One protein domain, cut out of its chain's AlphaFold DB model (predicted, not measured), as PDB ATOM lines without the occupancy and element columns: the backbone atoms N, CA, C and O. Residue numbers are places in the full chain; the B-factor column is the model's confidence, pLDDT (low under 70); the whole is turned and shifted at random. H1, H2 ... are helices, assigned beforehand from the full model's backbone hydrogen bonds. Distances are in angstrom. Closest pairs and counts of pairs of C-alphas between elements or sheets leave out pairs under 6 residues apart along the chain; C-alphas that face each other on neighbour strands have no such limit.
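Overview. This is residues 7 to 74 of the 180 residues of an uncharacterized protein of Streptomyces rimosus subsp. paromomycinus (UniProt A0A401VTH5). This domain has little regular structure: two short helices, H2 and H3, sit among loops, and the longer H1 makes an arm with the link folding back after it. Residues 17 to 23 stick out at the arm's far end. The printed part has 68 residues with three named helices, H1, H2, H3 in chain order, and no named strand; the class is all helix, with 26 residues in named elements. It is only just compact, close to loose, with a radius of gyration of the C-alphas of 13.1 A and spans of 36 by 27 by 19 A.

Along the chain. H1, residues 8 to 19, begins at C-alpha 8 (15.706, 4.129, 32.471) and is 17.1 A long. H2 is residues 32 to 37, 8.6 A. H3, residues 52 to 59, 10.6 A, ends at C-alpha 59 (22.326, 15.573, 27.797).

Arrangement. H1 and H2 are apart. H1 and H3 are only just apart, closest 8.3 A. H2 and H3 are close but not clearly touching; their closest C-alphas, Tyr 32 and His 59, are 7.6 A apart. They run the same way at a steep tilt of 47 degrees. Residues 43 to 44 pair antiparallel with 67 to 68. In H2 and H3 every O i to N i+4 pair is within hydrogen-bond range; in H1, 6 of 8.

Size, cuts and confidence. The farthest C-alphas, Cys 21 and Ala 64, are 37.3 A apart. Both links are long, and the printed part has no cut. No printed residue is under 70 in pLDDT.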
ATOM      1  N   SER A   7      18.285   6.043  35.258       92.62
ATOM      2  CA  SER A   7      18.007   4.634  35.523       92.62
ATOM      3  C   SER A   7      17.344   3.937  34.331       92.62
ATOM      4  O   SER A   7      17.771   2.844  33.959       92.62
ATOM      5  N   GLY A   8      16.394   4.588  33.666       92.19
ATOM      6  CA  GLY A   8      15.706   4.129  32.471       92.19
ATOM      7  C   GLY A   8      16.658   3.935  31.297       92.19
ATOM      8  O   GLY A   8      16.509   2.977  30.533       92.19
ATOM      9  N   GLU A   9      17.684   4.778  31.152       89.50
ATOM     10  CA  GLU A   9      18.756   4.538  30.174       89.50
ATOM     11  C   GLU A   9      19.708   3.400  30.586       89.50
ATOM     12  O   GLU A   9      20.235   2.684  29.736       89.50
ATOM     13  N   ASP A  10      19.894   3.167  31.886       92.31
ATOM     14  CA  ASP A  10      20.779   2.117  32.405       92.31
ATOM     15  C   ASP A  10      20.179   0.708  32.293       92.31
ATOM     16  O   ASP A  10      20.923  -0.261  32.108       92.31
ATOM     17  N   ILE A  11      18.846   0.596  32.374       93.56
ATOM     18  CA  ILE A  11      18.106  -0.668  32.236       93.56
ATOM     19  C   ILE A  11      18.422  -1.339  30.898       93.56
ATOM     20  O   ILE A  11      18.647  -2.545  30.866       93.56
ATOM     21  N   GLU A  12      18.498  -0.582  29.804       91.94
ATOM     22  CA  GLU A  12      18.798  -1.147  28.482       91.94
ATOM     23  C   GLU A  12      20.210  -1.737  28.425       91.94
ATOM     24  O   GLU A  12      20.397  -2.856  27.942       91.94
ATOM     25  N   ARG A  13      21.201  -1.039  28.996       90.88
ATOM     26  CA  ARG A  13      22.573  -1.555  29.099       90.88
ATOM     27  C   ARG A  13      22.622  -2.842  29.928       90.88
ATOM     28  O   ARG A  13      23.271  -3.802  29.513       90.88
ATOM     29  N   ASP A  14      21.984  -2.862  31.101       94.00
ATOM     30  CA  ASP A  14      21.960  -4.045  31.978       94.00
ATOM     31  C   ASP A  14      21.219  -5.225  31.323       94.00
ATOM     32  O   ASP A  14      21.724  -6.349  31.333       94.00
ATOM     33  N   PHE A  15      20.087  -4.965  30.663       93.44
ATOM     34  CA  PHE A  15      19.321  -5.964  29.919       93.44
ATOM     35  C   PHE A  15      20.165  -6.631  28.828       93.44
ATOM     36  O   PHE A  15      20.244  -7.862  28.782       93.44
ATOM     37  N   VAL A  16      20.848  -5.843  27.990       94.31
ATOM     38  CA  VAL A  16      21.734  -6.362  26.933       94.31
ATOM     39  C   VAL A  16      22.867  -7.194  27.531       94.31
ATOM     40  O   VAL A  16      23.106  -8.315  27.082       94.31
ATOM     41  N   ALA A  17      23.531  -6.680  28.571       94.69
ATOM     42  CA  ALA A  17      24.660  -7.352  29.209       94.69
ATOM     43  C   ALA A  17      24.281  -8.709  29.828       94.69
ATOM     44  O   ALA A  17      25.082  -9.641  29.795       94.69
ATOM     45  N   ARG A  18      23.070  -8.835  30.388       96.62
ATOM     46  CA  ARG A  18      22.600 -10.076  31.026       96.62
ATOM     47  C   ARG A  18      22.051 -11.108  30.053       96.62
ATOM     48  O   ARG A  18      22.108 -12.296  30.353       96.62
ATOM     49  N   THR A  19      21.470 -10.669  28.943       96.44
ATOM     50  CA  THR A  19      20.775 -11.566  28.009       96.44
ATOM     51  C   THR A  19      21.679 -12.040  26.879       96.44
ATOM     52  O   THR A  19      21.649 -13.221  26.547       96.44
ATOM     53  N   GLY A  20      22.499 -11.155  26.299       92.94
ATOM     54  CA  GLY A  20      23.527 -11.503  25.310       92.94
ATOM     55  C   GLY A  20      23.041 -12.247  24.056       92.94
ATOM     56  O   GLY A  20      23.864 -12.793  23.328       92.94
ATOM     57  N   CYS A  21      21.730 -12.303  23.803       95.00
ATOM     58  CA  CYS A  21      21.118 -13.116  22.745       95.00
ATOM     59  C   CYS A  21      20.480 -12.290  21.617       95.00
ATOM     60  O   CYS A  21      19.873 -12.854  20.708       95.00
ATOM     61  N   TRP A  22      20.611 -10.965  21.668       93.62
ATOM     62  CA  TRP A  22      19.986 -10.046  20.719       93.62
ATOM     63  C   TRP A  22      20.957  -9.664  19.605       93.62
ATOM     64  O   TRP A  22      22.094  -9.283  19.876       93.62
ATOM     65  N   SER A  23      20.500  -9.713  18.353       91.88
ATOM     66  CA  SER A  23      21.254  -9.181  17.210       91.88
ATOM     67  C   SER A  23      21.270  -7.653  17.189       91.88
ATOM     68  O   SER A  23      22.256  -7.048  16.781       91.88
ATOM     69  N   THR A  24      20.170  -7.035  17.622       91.88
ATOM     70  CA  THR A  24      19.963  -5.585  17.649       91.88
ATOM     71  C   THR A  24      19.065  -5.227  18.826       91.88
ATOM     72  O   THR A  24      18.091  -5.930  19.094       91.88
ATOM     73  N   VAL A  25      19.375  -4.125  19.511       93.12
ATOM     74  CA  VAL A  25      18.527  -3.531  20.550       93.12
ATOM     75  C   VAL A  25      18.441  -2.037  20.283       93.12
ATOM     76  O   VAL A  25      19.468  -1.381  20.126       93.12
ATOM     77  N   GLU A  26      17.217  -1.522  20.216       93.06
ATOM     78  CA  GLU A  26      16.923  -0.126  19.907       93.06
ATOM     79  C   GLU A  26      15.939   0.451  20.929       93.06
ATOM     80  O   GLU A  26      14.958  -0.195  21.316       93.06
ATOM     81  N   ARG A  27      16.195   1.692  21.350       94.56
ATOM     82  CA  ARG A  27      15.277   2.463  22.184       94.56
ATOM     83  C   ARG A  27      14.248   3.171  21.310       94.56
ATOM     84  O   ARG A  27      14.570   4.151  20.652       94.56
ATOM     85  N   VAL A  28      13.003   2.704  21.364       95.62
ATOM     86  CA  VAL A  28      11.879   3.288  20.604       95.62
ATOM     87  C   VAL A  28      11.272   4.520  21.291       95.62
ATOM     88  O   VAL A  28      10.928   5.498  20.634       95.62
ATOM     89  N   ALA A  29      11.140   4.475  22.620       94.81
ATOM     90  CA  ALA A  29      10.631   5.560  23.462       94.81
ATOM     91  C   ALA A  29      11.041   5.314  24.929       94.81
ATOM     92  O   ALA A  29      11.157   4.163  25.335       94.81
ATOM     93  N   LEU A  30      11.274   6.305  25.777       95.94
ATOM     94  CA  LEU A  30      11.364   7.730  25.500       95.94
ATOM     95  C   LEU A  30      12.849   8.122  25.374       95.94
ATOM     96  O   LEU A  30      13.669   7.773  26.225       95.94
ATOM     97  N   THR A  31      13.213   8.794  24.282       95.62
ATOM     98  CA  THR A  31      14.556   9.358  24.052       95.62
ATOM     99  C   THR A  31      14.574  10.841  24.410       95.62
ATOM    100  O   THR A  31      13.547  11.513  24.338       95.62
ATOM    101  N   TYR A  32      15.747  11.398  24.721       95.06
ATOM    102  CA  TYR A  32      15.834  12.833  25.002       95.06
ATOM    103  C   TYR A  32      15.488  13.708  23.781       95.06
ATOM    104  O   TYR A  32      14.879  14.763  23.923       95.06
ATOM    105  N   GLY A  33      15.776  13.241  22.562       95.94
ATOM    106  CA  GLY A  33      15.335  13.929  21.343       95.94
ATOM    107  C   GLY A  33      13.808  14.023  21.238       95.94
ATOM    108  O   GLY A  33      13.284  15.074  20.888       95.94
ATOM    109  N   GLN A  34      13.092  12.956  21.611       96.19
ATOM    110  CA  GLN A  34      11.626  12.956  21.688       96.19
ATOM    111  C   GLN A  34      11.110  13.883  22.795       96.19
ATOM    112  O   GLN A  34      10.159  14.617  22.561       96.19
ATOM    113  N   VAL A  35      11.754  13.904  23.968       96.19
ATOM    114  CA  VAL A  35      11.412  14.849  25.050       96.19
ATOM    115  C   VAL A  35      11.414  16.289  24.542       96.19
ATOM    116  O   VAL A  35      10.455  17.021  24.782       96.19
ATOM    117  N   LEU A  36      12.465  16.679  23.815       95.25
ATOM    118  CA  LEU A  36      12.581  18.016  23.234       95.25
ATOM    119  C   LEU A  36      11.541  18.252  22.134       95.25
ATOM    120  O   LEU A  36      10.883  19.288  22.137       95.25
ATOM    121  N   ALA A  37      11.363  17.288  21.226       95.50
ATOM    122  CA  ALA A  37      10.442  17.411  20.096       95.50
ATOM    123  C   ALA A  37       8.972  17.547  20.525       95.50
ATOM    124  O   ALA A  37       8.228  18.308  19.914       95.50
ATOM    125  N   TYR A  38       8.555  16.835  21.574       94.31
ATOM    126  CA  TYR A  38       7.180  16.884  22.080       94.31
ATOM    127  C   TYR A  38       6.980  17.898  23.213       94.31
ATOM    128  O   TYR A  38       5.872  18.019  23.727       94.31
ATOM    129  N   GLY A  39       8.035  18.606  23.636       94.75
ATOM    130  CA  GLY A  39       7.957  19.570  24.735       94.75
ATOM    131  C   GLY A  39       7.489  18.947  26.054       94.75
ATOM    132  O   GLY A  39       6.697  19.555  26.776       94.75
ATOM    133  N   LEU A  40       7.935  17.722  26.361       95.69
ATOM    134  CA  LEU A  40       7.434  16.992  27.527       95.69
ATOM    135  C   LEU A  40       7.873  17.664  28.839       95.69
ATOM    136  O   LEU A  40       9.047  18.033  28.988       95.69
ATOM    137  N   PRO A  41       6.968  17.794  29.824       92.88
ATOM    138  CA  PRO A  41       7.280  18.467  31.075       92.88
ATOM    139  C   PRO A  41       8.257  17.631  31.920       92.88
ATOM    140  O   PRO A  41       8.036  16.432  32.094       92.88
ATOM    141  N   PRO A  42       9.320  18.240  32.477       94.25
ATOM    142  CA  PRO A  42      10.222  17.544  33.384       94.25
ATOM    143  C   PRO A  42       9.576  17.330  34.755       94.25
ATOM    144  O   PRO A  42       8.912  18.220  35.291       94.25
ATOM    145  N   ALA A  43       9.876  16.192  35.375       94.94
ATOM    146  CA  ALA A  43       9.663  15.960  36.798       94.94
ATOM    147  C   ALA A  43      11.000  15.970  37.562       94.94
ATOM    148  O   ALA A  43      12.075  15.796  36.982       94.94
ATOM    149  N   GLU A  44      10.945  16.179  38.882       95.19
ATOM    150  CA  GLU A  44      12.134  16.078  39.735       95.19
ATOM    151  C   GLU A  44      12.639  14.633  39.735       95.19
ATOM    152  O   GLU A  44      11.910  13.717  40.111       95.19
ATOM    153  N   GLY A  45      13.886  14.430  39.314       92.31
ATOM    154  CA  GLY A  45      14.516  13.117  39.257       92.31
ATOM    155  C   GLY A  45      14.974  12.612  40.625       92.31
ATOM    156  O   GLY A  45      15.039  13.335  41.625       92.31
ATOM    157  N   LYS A  46      15.374  11.341  40.673       89.94
ATOM    158  CA  LYS A  46      15.854  10.714  41.906       89.94
ATOM    159  C   LYS A  46      17.132  11.375  42.434       89.94
ATOM    160  O   LYS A  46      18.212  11.279  41.847       89.94
ATOM    161  N   ARG A  47      17.036  11.966  43.628       90.69
ATOM    162  CA  ARG A  47      18.195  12.513  44.343       90.69
ATOM    163  C   ARG A  47      19.188  11.414  44.716       90.69
ATOM    164  O   ARG A  47      18.813  10.377  45.261       90.69
ATOM    165  N   GLY A  48      20.467  11.677  44.462       90.56
ATOM    166  CA  GLY A  48      21.559  10.771  44.818       90.56
ATOM    167  C   GLY A  48      21.674   9.523  43.941       90.56
ATOM    168  O   GLY A  48      22.387   8.602  44.331       90.56
ATOM    169  N   ASP A  49      21.006   9.460  42.779       92.31
ATOM    170  CA  ASP A  49      21.268   8.381  41.826       92.31
ATOM    171  C   ASP A  49      22.739   8.450  41.359       92.31
ATOM    172  O   ASP A  49      23.148   9.456  40.768       92.31
ATOM    173  N   PRO A  50      23.562   7.409  41.595       93.75
ATOM    174  CA  PRO A  50      24.975   7.425  41.219       93.75
ATOM    175  C   PRO A  50      25.198   7.508  39.700       93.75
ATOM    176  O   PRO A  50      26.302   7.821  39.257       93.75
ATOM    177  N   ARG A  51      24.166   7.237  38.893       94.50
ATOM    178  CA  ARG A  51      24.196   7.300  37.427       94.50
ATOM    179  C   ARG A  51      23.895   8.701  36.898       94.50
ATOM    180  O   ARG A  51      24.284   9.014  35.770       94.50
ATOM    181  N   TRP A  52      23.251   9.553  37.704       95.56
ATOM    182  CA  TRP A  52      22.837  10.902  37.311       95.56
ATOM    183  C   TRP A  52      23.979  11.750  36.736       95.56
ATOM    184  O   TRP A  52      23.799  12.284  35.646       95.56
ATOM    185  N   PRO A  53      25.186  11.830  37.339       95.44
ATOM    186  CA  PRO A  53      26.252  12.676  36.797       95.44
ATOM    187  C   PRO A  53      26.667  12.312  35.364       95.44
ATOM    188  O   PRO A  53      27.046  13.180  34.579       95.44
ATOM    189  N   ALA A  54      26.607  11.025  35.006       94.06
ATOM    190  CA  ALA A  54      26.910  10.579  33.651       94.06
ATOM    191  C   ALA A  54      25.774  10.913  32.675       94.06
ATOM    192  O   ALA A  54      26.058  11.323  31.552       94.06
ATOM    193  N   PHE A  55      24.517  10.761  33.105       95.06
ATOM    194  CA  PHE A  55      23.333  11.141  32.331       95.06
ATOM    195  C   PHE A  55      23.281  12.658  32.089       95.06
ATOM    196  O   PHE A  55      23.209  13.091  30.943       95.06
ATOM    197  N   ALA A  56      23.448  13.458  33.146       96.12
ATOM    198  CA  ALA A  56      23.480  14.915  33.088       96.12
ATOM    199  C   ALA A  56      24.531  15.428  32.101       96.12
ATOM    200  O   ALA A  56      24.236  16.259  31.251       96.12
ATOM    201  N   ARG A  57      25.744  14.863  32.138       96.00
ATOM    202  CA  ARG A  57      26.812  15.231  31.204       96.00
ATOM    203  C   ARG A  57      26.487  14.891  29.746       96.00
ATOM    204  O   ARG A  57      26.895  15.645  28.872       96.00
ATOM    205  N   ARG A  58      25.811  13.767  29.467       94.56
ATOM    206  CA  ARG A  58      25.449  13.387  28.086       94.56
ATOM    207  C   ARG A  58      24.442  14.352  27.471       94.56
ATOM    208  O   ARG A  58      24.567  14.667  26.296       94.56
ATOM    209  N   HIS A  59      23.473  14.792  28.268       94.12
ATOM    210  CA  HIS A  59      22.326  15.573  27.797       94.12
ATOM    211  C   HIS A  59      22.418  17.071  28.140       94.12
ATOM    212  O   HIS A  59      21.528  17.835  27.787       94.12
ATOM    213  N   GLY A  60      23.503  17.505  28.792       94.75
ATOM    214  CA  GLY A  60      23.772  18.914  29.099       94.75
ATOM    215  C   GLY A  60      23.020  19.474  30.313       94.75
ATOM    216  O   GLY A  60      22.819  20.681  30.395       94.75
ATOM    217  N   PHE A  61      22.602  18.630  31.258       95.38
ATOM    218  CA  PHE A  61      21.873  19.057  32.458       95.38
ATOM    219  C   PHE A  61      22.789  19.500  33.604       95.38
ATOM    220  O   PHE A  61      23.944  19.080  33.704       95.38
ATOM    221  N   ASP A  62      22.231  20.287  34.529       95.00
ATOM    222  CA  ASP A  62      22.867  20.633  35.802       95.00
ATOM    223  C   ASP A  62      23.037  19.375  36.686       95.00
ATOM    224  O   ASP A  62      22.040  18.790  37.127       95.00
ATOM    225  N   PRO A  63      24.274  18.958  37.024       93.69
ATOM    226  CA  PRO A  63      24.514  17.808  37.893       93.69
ATOM    227  C   PRO A  63      23.879  17.924  39.288       93.69
ATOM    228  O   PRO A  63      23.680  16.899  39.938       93.69
ATOM    229  N   ALA A  64      23.546  19.130  39.756       94.12
ATOM    230  CA  ALA A  64      22.891  19.357  41.042       94.12
ATOM    231  C   ALA A  64      21.357  19.224  40.995       94.12
ATOM    232  O   ALA A  64      20.723  19.196  42.054       94.12
ATOM    233  N   ARG A  65      20.749  19.131  39.804       94.81
ATOM    234  CA  ARG A  65      19.291  19.101  39.616       94.81
ATOM    235  C   ARG A  65      18.857  17.888  38.788       94.81
ATOM    236  O   ARG A  65      18.675  18.014  37.580       94.81
ATOM    237  N   PRO A  66      18.683  16.718  39.426       96.19
ATOM    238  CA  PRO A  66      18.119  15.546  38.773       96.19
ATOM    239  C   PRO A  66      16.755  15.838  38.155       96.19
ATOM    240  O   PRO A  66      15.886  16.421  38.806       96.19
ATOM    241  N   VAL A  67      16.564  15.379  36.923       96.38
ATOM    242  CA  VAL A  67      15.295  15.436  36.190       96.38
ATOM    243  C   VAL A  67      14.965  14.069  35.608       96.38
ATOM    244  O   VAL A  67      15.861  13.244  35.403       96.38
ATOM    245  N   GLN A  68      13.680  13.838  35.378       96.75
ATOM    246  CA  GLN A  68      13.152  12.632  34.754       96.75
ATOM    247  C   GLN A  68      11.938  12.965  33.884       96.75
ATOM    248  O   GLN A  68      11.234  13.943  34.149       96.75
ATOM    249  N   TRP A  69      11.691  12.128  32.878       97.44
ATOM    250  CA  TRP A  69      10.476  12.154  32.067       97.44
ATOM    251  C   TRP A  69       9.919  10.747  31.926       97.44
ATOM    252  O   TRP A  69      10.626   9.843  31.476       97.44
ATOM    253  N   GLU A  70       8.650  10.595  32.272       95.06
ATOM    254  CA  GLU A  70       7.941   9.323  32.210       95.06
ATOM    255  C   GLU A  70       7.452   9.043  30.787       95.06
ATOM    256  O   GLU A  70       7.034   9.955  30.066       95.06
ATOM    257  N   VAL A  71       7.433   7.772  30.385       94.75
ATOM    258  CA  VAL A  71       6.838   7.381  29.091       94.75
ATOM    259  C   VAL A  71       5.350   7.744  29.022       94.75
ATOM    260  O   VAL A  71       4.863   8.085  27.948       94.75
ATOM    261  N   GLU A  72       4.634   7.723  30.151       93.81
ATOM    262  CA  GLU A  72       3.204   8.073  30.222       93.81
ATOM    263  C   GLU A  72       2.902   9.552  29.929       93.81
ATOM    264  O   GLU A  72       1.741   9.906  29.745       93.81
ATOM    265  N   ALA A  73       3.929  10.411  29.861       94.25
ATOM    266  CA  ALA A  73       3.773  11.793  29.417       94.25
ATOM    267  C   ALA A  73       3.571  11.912  27.896       94.25
ATOM    268  O   ALA A  73       3.150  12.968  27.423       94.25
ATOM    269  N   LEU A  74       3.883  10.862  27.124       93.38
ATOM    270  CA  LEU A  74       3.570  10.806  25.698       93.38
ATOM    271  C   LEU A  74       2.073  10.589  25.479       93.38
ATOM    272  O   LEU A  74       1.426   9.825  26.197       93.38
TER     273      LEU A  74